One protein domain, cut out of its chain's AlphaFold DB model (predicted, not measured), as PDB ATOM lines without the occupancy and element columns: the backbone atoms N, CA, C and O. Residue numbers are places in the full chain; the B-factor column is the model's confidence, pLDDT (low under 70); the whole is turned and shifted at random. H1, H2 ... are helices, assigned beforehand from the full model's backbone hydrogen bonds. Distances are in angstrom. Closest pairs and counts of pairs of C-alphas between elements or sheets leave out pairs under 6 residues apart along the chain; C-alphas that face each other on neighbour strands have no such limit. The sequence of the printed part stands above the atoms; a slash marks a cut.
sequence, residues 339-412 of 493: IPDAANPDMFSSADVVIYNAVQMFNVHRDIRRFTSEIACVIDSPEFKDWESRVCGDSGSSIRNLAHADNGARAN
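Overview. This is residues 339 to 412 of the 493 residues of an uncharacterized protein of Candidatus Peregrinibacteria bacterium RIFOXYB12_FULL_41_12 (UniProt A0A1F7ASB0). One long helix, H1, forms one side of the domain, and the short helix H2 folds back along its later part as a helical hairpin. H4 crosses H2 away from H1, while H3 lies off near the beginning of H1 and touches no helix. The 74 printed residues hold four named helices, in the order H1, H2, H3, H4, and no named strand: the class is all helix. The whole is compact, with a radius of gyration of the C-alphas of 12.3 A and spans of 32 by 28 by 21 A.

Along the chain. H1, residues 350 to 365, begins at C-alpha 350 (189.641, 174.543, 173.502) and is 22.7 A long. H2, residues 368 to 375, is 10.6 A long. H3, residues 382 to 391, is 14.3 A long and begins at C-alpha 382 (180.303, 168.369, 174.950). H4, residues 399 to 405, is 9.9 A long and ends at C-alpha 405 (171.186, 180.491, 161.812).

Arrangement. H1 and H2 touch at a shallow tilt of 23 degrees, opposite ways; their closest C-alphas, of Ala 358 and Phe 371, are 5.8 A apart. H2 and H4 touch about perpendicular, at 81 degrees, with the closest C-alphas, of Thr 372 and Ala 403, 4.7 A apart. H1 and H4 are apart. H1 and H3 are close but not clearly touching, the closest C-alphas being those of Ala 351 and Glu 383 at 7.9 A; their tilt of 68 degrees is steep, only just short of about perpendicular. In H2, H3 and H4 every O i to N i+4 pair is within hydrogen-bond range, and in H1 11 of 12 are.

Size, cuts and confidence. The C-alphas farthest apart, of Ala 343 and His 365, are 33.4 A apart. The printed part has no cut. The link from H1 to H2 is tight, the other two are short. The mean pLDDT of the printed part is 86.1; residues 394 to 396 and 406 to 411 are under 70.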
ATOM      1  N   ILE A 339     185.788 178.080 180.747       94.50
ATOM      2  CA  ILE A 339     185.168 176.819 180.337       94.50
ATOM      3  C   ILE A 339     186.172 175.683 180.616       94.50
ATOM      4  O   ILE A 339     187.210 175.623 179.942       94.50
ATOM      5  N   PRO A 340     185.907 174.797 181.595       91.44
ATOM      6  CA  PRO A 340     186.790 173.676 181.906       91.44
ATOM      7  C   PRO A 340     186.796 172.630 180.787       91.44
ATOM      8  O   PRO A 340     185.795 172.450 180.098       91.44
ATOM      9  N   ASP A 341     187.922 171.940 180.615       90.38
ATOM     10  CA  ASP A 341     188.027 170.800 179.701       90.38
ATOM     11  C   ASP A 341     187.198 169.605 180.203       90.38
ATOM     12  O   ASP A 341     187.229 169.266 181.390       90.38
ATOM     13  N   ALA A 342     186.450 168.958 179.302       88.31
ATOM     14  CA  ALA A 342     185.580 167.842 179.671       88.31
ATOM     15  C   ALA A 342     186.343 166.610 180.195       88.31
ATOM     16  O   ALA A 342     185.786 165.838 180.977       88.31
ATOM     17  N   ALA A 343     187.589 166.395 179.762       88.12
ATOM     18  CA  ALA A 343     188.422 165.289 180.227       88.12
ATOM     19  C   ALA A 343     189.210 165.651 181.494       88.12
ATOM     20  O   ALA A 343     189.486 164.769 182.310       88.12
ATOM     21  N   ASN A 344     189.563 166.929 181.673       87.25
ATOM     22  CA  ASN A 344     190.233 167.422 182.871       87.25
ATOM     23  C   ASN A 344     189.701 168.800 183.325       87.25
ATOM     24  O   ASN A 344     190.168 169.830 182.837       87.25
ATOM     25  N   PRO A 345     188.815 168.847 184.338       86.06
ATOM     26  CA  PRO A 345     188.218 170.094 184.821       86.06
ATOM     27  C   PRO A 345     189.205 171.140 185.367       86.06
ATOM     28  O   PRO A 345     188.853 172.314 185.487       86.06
ATOM     29  N   ASP A 346     190.444 170.744 185.677       81.88
ATOM     30  CA  ASP A 346     191.504 171.663 186.102       81.88
ATOM     31  C   ASP A 346     192.175 172.399 184.932       81.88
ATOM     32  O   ASP A 346     193.044 173.244 185.153       81.88
ATOM     33  N   MET A 347     191.815 172.095 183.686       88.56
ATOM     34  CA  MET A 347     192.412 172.667 182.481       88.56
ATOM     35  C   MET A 347     191.422 173.577 181.751       88.56
ATOM     36  O   MET A 347     190.209 173.384 181.817       88.56
ATOM     37  N   PHE A 348     191.935 174.586 181.038       91.38
ATOM     38  CA  PHE A 348     191.117 175.316 180.065       91.38
ATOM     39  C   PHE A 348     190.756 174.377 178.910       91.38
ATOM     40  O   PHE A 348     191.608 173.609 178.458       91.38
ATOM     41  N   SER A 349     189.518 174.453 178.429       93.88
ATOM     42  CA  SER A 349     189.097 173.766 177.205       93.88
ATOM     43  C   SER A 349     189.537 174.529 175.951       93.88
ATOM     44  O   SER A 349     189.804 175.731 175.984       93.88
ATOM     45  N   SER A 350     189.522 173.859 174.800       92.00
ATOM     46  CA  SER A 350     189.641 174.543 173.502       92.00
ATOM     47  C   SER A 350     188.498 175.544 173.261       92.00
ATOM     48  O   SER A 350     188.721 176.607 172.676       92.00
ATOM     49  N   ALA A 351     187.293 175.245 173.762       93.81
ATOM     50  CA  ALA A 351     186.150 176.150 173.710       93.81
ATOM     51  C   ALA A 351     186.406 177.450 174.479       93.81
ATOM     52  O   ALA A 351     186.081 178.523 173.979       93.81
ATOM     53  N   ASP A 352     187.062 177.373 175.636       94.81
ATOM     54  CA  ASP A 352     187.466 178.540 176.420       94.81
ATOM     55  C   ASP A 352     188.268 179.546 175.592       94.81
ATOM     56  O   ASP A 352     187.936 180.730 175.547       94.81
ATOM     57  N   VAL A 353     189.286 179.051 174.883       92.25
ATOM     58  CA  VAL A 353     190.179 179.867 174.053       92.25
ATOM     59  C   VAL A 353     189.414 180.539 172.913       92.25
ATOM     60  O   VAL A 353     189.632 181.721 172.642       92.25
ATOM     61  N   VAL A 354     188.513 179.807 172.254       92.75
ATOM     62  CA  VAL A 354     187.712 180.334 171.140       92.75
ATOM     63  C   VAL A 354     186.730 181.395 171.627       92.75
ATOM     64  O   VAL A 354     186.735 182.507 171.099       92.75
ATOM     65  N   ILE A 355     185.923 181.088 172.649       94.50
ATOM     66  CA  ILE A 355     184.907 182.020 173.152       94.50
ATOM     67  C   ILE A 355     185.566 183.267 173.747       94.50
ATOM     68  O   ILE A 355     185.136 184.375 173.437       94.50
ATOM     69  N   TYR A 356     186.620 183.120 174.559       93.62
ATOM     70  CA  TYR A 356     187.318 184.262 175.156       93.62
ATOM     71  C   TYR A 356     187.788 185.252 174.089       93.62
ATOM     72  O   TYR A 356     187.504 186.445 174.179       93.62
ATOM     73  N   ASN A 357     188.477 184.757 173.060       91.12
ATOM     74  CA  ASN A 357     189.013 185.598 171.996       91.12
ATOM     75  C   ASN A 357     187.909 186.217 171.131       91.12
ATOM     76  O   ASN A 357     187.988 187.404 170.825       91.12
ATOM     77  N   ALA A 358     186.837 185.475 170.839       92.31
ATOM     78  CA  ALA A 358     185.668 186.026 170.158       92.31
ATOM     79  C   ALA A 358     185.014 187.158 170.972       92.31
ATOM     80  O   ALA A 358     184.633 188.180 170.411       92.31
ATOM     81  N   VAL A 359     184.944 187.046 172.306       93.81
ATOM     82  CA  VAL A 359     184.452 188.131 173.180       93.81
ATOM     83  C   VAL A 359     185.361 189.363 173.077       93.81
ATOM     84  O   VAL A 359     184.875 190.494 173.009       93.81
ATOM     85  N   GLN A 360     186.682 189.167 173.018       89.44
ATOM     86  CA  GLN A 360     187.626 190.274 172.846       89.44
ATOM     87  C   GLN A 360     187.531 190.923 171.464       89.44
ATOM     88  O   GLN A 360     187.637 192.144 171.358       89.44
ATOM     89  N   MET A 361     187.276 190.146 170.413       88.00
ATOM     90  CA  MET A 361     186.996 190.705 169.093       88.00
ATOM     91  C   MET A 361     185.658 191.439 169.081       88.00
ATOM     92  O   MET A 361     185.602 192.564 168.581       88.00
ATOM     93  N   PHE A 362     184.625 190.893 169.728       92.00
ATOM     94  CA  PHE A 362     183.329 191.554 169.872       92.00
ATOM     95  C   PHE A 362     183.468 192.927 170.526       92.00
ATOM     96  O   PHE A 362     182.798 193.873 170.107       92.00
ATOM     97  N   ASN A 363     184.401 193.079 171.474       90.75
ATOM     98  CA  ASN A 363     184.715 194.385 172.036       90.75
ATOM     99  C   ASN A 363     185.107 195.426 170.979       90.75
ATOM    100  O   ASN A 363     184.742 196.590 171.126       90.75
ATOM    101  N   VAL A 364     185.808 195.014 169.923       86.00
ATOM    102  CA  VAL A 364     186.265 195.875 168.826       86.00
ATOM    103  C   VAL A 364     185.161 196.105 167.794       86.00
ATOM    104  O   VAL A 364     184.875 197.252 167.461       86.00
ATOM    105  N   HIS A 365     184.545 195.038 167.275       87.62
ATOM    106  CA  HIS A 365     183.646 195.147 166.117       87.62
ATOM    107  C   HIS A 365     182.175 195.385 166.469       87.62
ATOM    108  O   HIS A 365     181.445 195.891 165.621       87.62
ATOM    109  N   ARG A 366     181.715 194.997 167.671       89.06
ATOM    110  CA  ARG A 366     180.293 195.040 168.095       89.06
ATOM    111  C   ARG A 366     179.313 194.322 167.149       89.06
ATOM    112  O   ARG A 366     178.110 194.556 167.173       89.06
ATOM    113  N   ASP A 367     179.838 193.434 166.316       90.50
ATOM    114  CA  ASP A 367     179.108 192.681 165.287       90.50
ATOM    115  C   ASP A 367     178.772 191.265 165.775       90.50
ATOM    116  O   ASP A 367     179.652 190.412 165.910       90.50
ATOM    117  N   ILE A 368     177.483 191.020 166.018       92.19
ATOM    118  CA  ILE A 368     176.974 189.724 166.474       92.19
ATOM    119  C   ILE A 368     177.192 188.606 165.450       92.19
ATOM    120  O   ILE A 368     177.518 187.499 165.858       92.19
ATOM    121  N   ARG A 369     177.090 188.876 164.141       90.69
ATOM    122  CA  ARG A 369     177.261 187.850 163.095       90.69
ATOM    123  C   ARG A 369     178.701 187.384 163.003       90.69
ATOM    124  O   ARG A 369     178.989 186.210 162.786       90.69
ATOM    125  N   ARG A 370     179.634 188.322 163.169       89.31
ATOM    126  CA  ARG A 370     181.055 187.986 163.261       89.31
ATOM    127  C   ARG A 370     181.331 187.147 164.510       89.31
ATOM    128  O   ARG A 370     182.007 186.128 164.408       89.31
ATOM    129  N   PHE A 371     180.764 187.533 165.652       92.19
ATOM    130  CA  PHE A 371     180.907 186.793 166.905       92.19
ATOM    131  C   PHE A 371     180.362 185.357 166.805       92.19
ATOM    132  O   PHE A 371     181.078 184.409 167.122       92.19
ATOM    133  N   THR A 372     179.134 185.173 166.309       91.62
ATOM    134  CA  THR A 372     178.500 183.853 166.120       91.62
ATOM    135  C   THR A 372     179.283 182.972 165.147       91.62
ATOM    136  O   THR A 372     179.496 181.790 165.419       91.62
ATOM    137  N   SER A 373     179.785 183.555 164.055       88.06
ATOM    138  CA  SER A 373     180.688 182.902 163.103       88.06
ATOM    139  C   SER A 373     181.974 182.399 163.772       88.06
ATOM    140  O   SER A 373     182.403 181.270 163.535       88.06
ATOM    141  N   GLU A 374     182.608 183.220 164.611       88.06
ATOM    142  CA  GLU A 374     183.853 182.858 165.296       88.06
ATOM    143  C   GLU A 374     183.646 181.716 166.308       88.06
ATOM    144  O   GLU A 374     184.505 180.845 166.431       88.06
ATOM    145  N   ILE A 375     182.507 181.654 167.000       91.44
ATOM    146  CA  ILE A 375     182.259 180.620 168.021       91.44
ATOM    147  C   ILE A 375     181.629 179.329 167.475       91.44
ATOM    148  O   ILE A 375     181.523 178.339 168.204       91.44
ATOM    149  N   ALA A 376     181.218 179.305 166.204       88.00
ATOM    150  CA  ALA A 376     180.466 178.198 165.610       88.00
ATOM    151  C   ALA A 376     181.168 176.833 165.746       88.00
ATOM    152  O   ALA A 376     180.515 175.803 165.892       88.00
ATOM    153  N   CYS A 377     182.505 176.808 165.750       85.75
ATOM    154  CA  CYS A 377     183.276 175.568 165.840       85.75
ATOM    155  C   CYS A 377     183.247 174.895 167.224       85.75
ATOM    156  O   CYS A 377     183.629 173.731 167.327       85.75
ATOM    157  N   VAL A 378     182.784 175.594 168.266       90.75
ATOM    158  CA  VAL A 378     182.734 175.086 169.650       90.75
ATOM    159  C   VAL A 378     181.316 175.052 170.229       90.75
ATOM    160  O   VAL A 378     181.116 174.521 171.316       90.75
ATOM    161  N   ILE A 379     180.312 175.536 169.489       90.94
ATOM    162  CA  ILE A 379     178.917 175.631 169.954       90.94
ATOM    163  C   ILE A 379     178.186 174.280 170.053       90.94
ATOM    164  O   ILE A 379     177.100 174.186 170.613       90.94
ATOM    165  N   ASP A 380     178.774 173.211 169.516       89.75
ATOM    166  CA  ASP A 380     178.250 171.843 169.622       89.75
ATOM    167  C   ASP A 380     179.159 170.919 170.451       89.75
ATOM    168  O   ASP A 380     178.953 169.693 170.457       89.75
ATOM    169  N   SER A 381     180.157 171.484 171.143       91.94
ATOM    170  CA  SER A 381     181.071 170.716 171.988       91.94
ATOM    171  C   SER A 381     180.324 170.054 173.161       91.94
ATOM    172  O   SER A 381     179.230 170.494 173.536       91.94
ATOM    173  N   PRO A 382     180.872 168.973 173.747       92.44
ATOM    174  CA  PRO A 382     180.303 168.369 174.950       92.44
ATOM    175  C   PRO A 382     180.119 169.378 176.095       92.44
ATOM    176  O   PRO A 382     179.065 169.390 176.727       92.44
ATOM    177  N   GLU A 383     181.101 170.258 176.307       94.38
ATOM    178  CA  GLU A 383     181.080 171.314 177.325       94.38
ATOM    179  C   GLU A 383     179.944 172.312 177.084       94.38
ATOM    180  O   GLU A 383     179.264 172.704 178.033       94.38
ATOM    181  N   PHE A 384     179.708 172.706 175.825       94.12
ATOM    182  CA  PHE A 384     178.605 173.606 175.491       94.12
ATOM    183  C   PHE A 384     177.254 172.962 175.794       94.12
ATOM    184  O   PHE A 384     176.405 173.588 176.418       94.12
ATOM    185  N   LYS A 385     177.046 171.706 175.381       92.56
ATOM    186  CA  LYS A 385     175.771 170.996 175.594       92.56
ATOM    187  C   LYS A 385     175.465 170.794 177.076       92.56
ATOM    188  O   LYS A 385     174.314 170.940 177.480       92.56
ATOM    189  N   ASP A 386     176.484 170.474 177.876       92.44
ATOM    190  CA  ASP A 386     176.350 170.386 179.333       92.44
ATOM    191  C   ASP A 386     175.954 171.742 179.939       92.44
ATOM    192  O   ASP A 386     174.976 171.835 180.683       92.44
ATOM    193  N   TRP A 387     176.670 172.808 179.572       94.62
ATOM    194  CA  TRP A 387     176.353 174.162 180.019       94.62
ATOM    195  C   TRP A 387     174.938 174.595 179.598       94.62
ATOM    196  O   TRP A 387     174.180 175.089 180.432       94.62
ATOM    197  N   GLU A 388     174.553 174.362 178.340       94.44
ATOM    198  CA  GLU A 388     173.250 174.731 177.777       94.44
ATOM    199  C   GLU A 388     172.115 174.054 178.552       94.44
ATOM    200  O   GLU A 388     171.189 174.728 179.007       94.44
ATOM    201  N   SER A 389     172.217 172.742 178.787       92.75
ATOM    202  CA  SER A 389     171.205 172.001 179.546       92.75
ATOM    203  C   SER A 389     171.092 172.501 180.992       92.75
ATOM    204  O   SER A 389     169.983 172.684 181.498       92.75
ATOM    205  N   ARG A 390     172.219 172.808 181.655       92.31
ATOM    206  CA  ARG A 390     172.221 173.303 183.044       92.31
ATOM    207  C   ARG A 390     171.710 174.737 183.194       92.31
ATOM    208  O   ARG A 390     171.058 175.040 184.193       92.31
ATOM    209  N   VAL A 391     172.035 175.629 182.258       93.62
ATOM    210  CA  VAL A 391     171.802 177.080 182.400       93.62
ATOM    211  C   VAL A 391     170.565 177.540 181.633       93.62
ATOM    212  O   VAL A 391     169.723 178.255 182.184       93.62
ATOM    213  N   CYS A 392     170.426 177.120 180.378       90.56
ATOM    214  CA  CYS A 392     169.316 177.506 179.507       90.56
ATOM    215  C   CYS A 392     168.133 176.531 179.624       90.56
ATOM    216  O   CYS A 392     166.982 176.951 179.485       90.56
ATOM    217  N   GLY A 393     168.398 175.264 179.959       86.06
ATOM    218  CA  GLY A 393     167.417 174.177 179.931       86.06
ATOM    219  C   GLY A 393     167.212 173.618 178.519       86.06
ATOM    220  O   GLY A 393     167.830 174.064 177.556       86.06
ATOM    221  N   ASP A 394     166.292 172.663 178.372       69.12
ATOM    222  CA  ASP A 394     166.069 171.947 177.101       69.12
ATOM    223  C   ASP A 394     165.252 172.745 176.062       69.12
ATOM    224  O   ASP A 394     164.849 172.207 175.030       69.12
ATOM    225  N   SER A 395     164.974 174.031 176.312       60.47
ATOM    226  CA  SER A 395     164.154 174.874 175.427       60.47
ATOM    227  C   SER A 395     164.835 175.214 174.099       60.47
ATOM    228  O   SER A 395     164.183 175.766 173.212       60.47
ATOM    229  N   GLY A 396     166.136 174.932 173.967       60.34
ATOM    230  CA  GLY A 396     166.929 175.251 172.783       60.34
ATOM    231  C   GLY A 396     167.028 176.751 172.506       60.34
ATOM    232  O   GLY A 396     167.333 177.126 171.390       60.34
ATOM    233  N   SER A 397     166.731 177.621 173.474       75.31
ATOM    234  CA  SER A 397     166.731 179.083 173.323       75.31
ATOM    235  C   SER A 397     168.016 179.692 173.888       75.31
ATOM    236  O   SER A 397     167.973 180.430 174.876       75.31
ATOM    237  N   SER A 398     169.149 179.315 173.302       90.31
ATOM    238  CA  SER A 398     170.477 179.848 173.621       90.31
ATOM    239  C   SER A 398     171.104 180.488 172.378       90.31
ATOM    240  O   SER A 398     170.580 180.373 171.260       90.31
ATOM    241  N   ILE A 399     172.282 181.084 172.549       91.12
ATOM    242  CA  ILE A 399     173.146 181.564 171.468       91.12
ATOM    243  C   ILE A 399     173.379 180.517 170.363       91.12
ATOM    244  O   ILE A 399     173.634 180.883 169.213       91.12
ATOM    245  N   ARG A 400     173.227 179.221 170.658       90.38
ATOM    246  CA  ARG A 400     173.336 178.137 169.679       90.38
ATOM    247  C   ARG A 400     172.422 178.333 168.469       90.38
ATOM    248  O   ARG A 400     172.833 178.045 167.348       90.38
ATOM    249  N   ASN A 401     171.219 178.877 168.665       88.44
ATOM    250  CA  ASN A 401     170.308 179.170 167.558       88.44
ATOM    251  C   ASN A 401     170.853 180.253 166.631       88.44
ATOM    252  O   ASN A 401     170.751 180.112 165.415       88.44
ATOM    253  N   LEU A 402     171.434 181.313 167.197       87.12
ATOM    254  CA  LEU A 402     172.044 182.389 166.417       87.12
ATOM    255  C   LEU A 402     173.268 181.867 165.654       87.12
ATOM    256  O   LEU A 402     173.391 182.107 164.456       87.12
ATOM    257  N   ALA A 403     174.116 181.073 166.316       86.06
ATOM    258  CA  ALA A 403     175.283 180.451 165.696       86.06
ATOM    259  C   ALA A 403     174.920 179.528 164.519       86.06
ATOM    260  O   ALA A 403     175.571 179.577 163.477       86.06
ATOM    261  N   HIS A 404     173.857 178.726 164.647       84.44
ATOM    262  CA  HIS A 404     173.380 177.860 163.560       84.44
ATOM    263  C   HIS A 404     172.644 178.622 162.457       84.44
ATOM    264  O   HIS A 404     172.759 178.260 161.286       84.44
ATOM    265  N   ALA A 405     171.899 179.677 162.796       78.50
ATOM    266  CA  ALA A 405     171.186 180.491 161.812       78.50
ATOM    267  C   ALA A 405     172.145 181.174 160.827       78.50
ATOM    268  O   ALA A 405     171.834 181.271 159.639       78.50
ATOM    269  N   ASP A 406     173.328 181.574 161.299       68.38
ATOM    270  CA  ASP A 406     174.343 182.204 160.459       68.38
ATOM    271  C   ASP A 406     175.072 181.218 159.523       68.38
ATOM    272  O   ASP A 406     175.802 181.675 158.649       68.38
ATOM    273  N   ASN A 407     174.826 179.895 159.638       53.06
ATOM    274  CA  ASN A 407     175.087 178.793 158.677       53.06
ATOM    275  C   ASN A 407     176.404 178.839 157.859       53.06
ATOM    276  O   ASN A 407     176.528 178.216 156.800       53.06
ATOM    277  N   GLY A 408     177.407 179.568 158.338       52.94
ATOM    278  CA  GLY A 408     178.403 180.146 157.450       52.94
ATOM    279  C   GLY A 408     179.680 180.565 158.148       52.94
ATOM    280  O   GLY A 408     180.150 181.664 157.903       52.94
ATOM    281  N   ALA A 409     180.290 179.681 158.940       50.69
ATOM    282  CA  ALA A 409     181.738 179.717 159.128       50.69
ATOM    283  C   ALA A 409     182.294 178.378 159.612       50.69
ATOM    284  O   ALA A 409     182.008 177.896 160.705       50.69
ATOM    285  N   ARG A 410     183.161 177.788 158.784       55.53
ATOM    286  CA  ARG A 410     184.214 176.899 159.284       55.53
ATOM    287  C   ARG A 410     185.145 177.766 160.126       55.53
ATOM    288  O   ARG A 410     185.389 178.904 159.727       55.53
ATOM    289  N   ALA A 411     185.673 177.226 161.225       58.78
ATOM    290  CA  ALA A 411     186.743 177.877 161.980       58.78
ATOM    291  C   ALA A 411     187.749 178.491 161.001       58.78
ATOM    292  O   ALA A 411     188.260 177.788 160.121       58.78
ATOM    293  N   ASN A 412     187.954 179.804 161.098       72.94
ATOM    294  CA  ASN A 412     188.850 180.477 160.172       72.94
ATOM    295  C   ASN A 412     190.285 179.959 160.385       72.94
ATOM    296  O   ASN A 412     190.619 179.396 161.432       72.94
TER     297      ASN A 412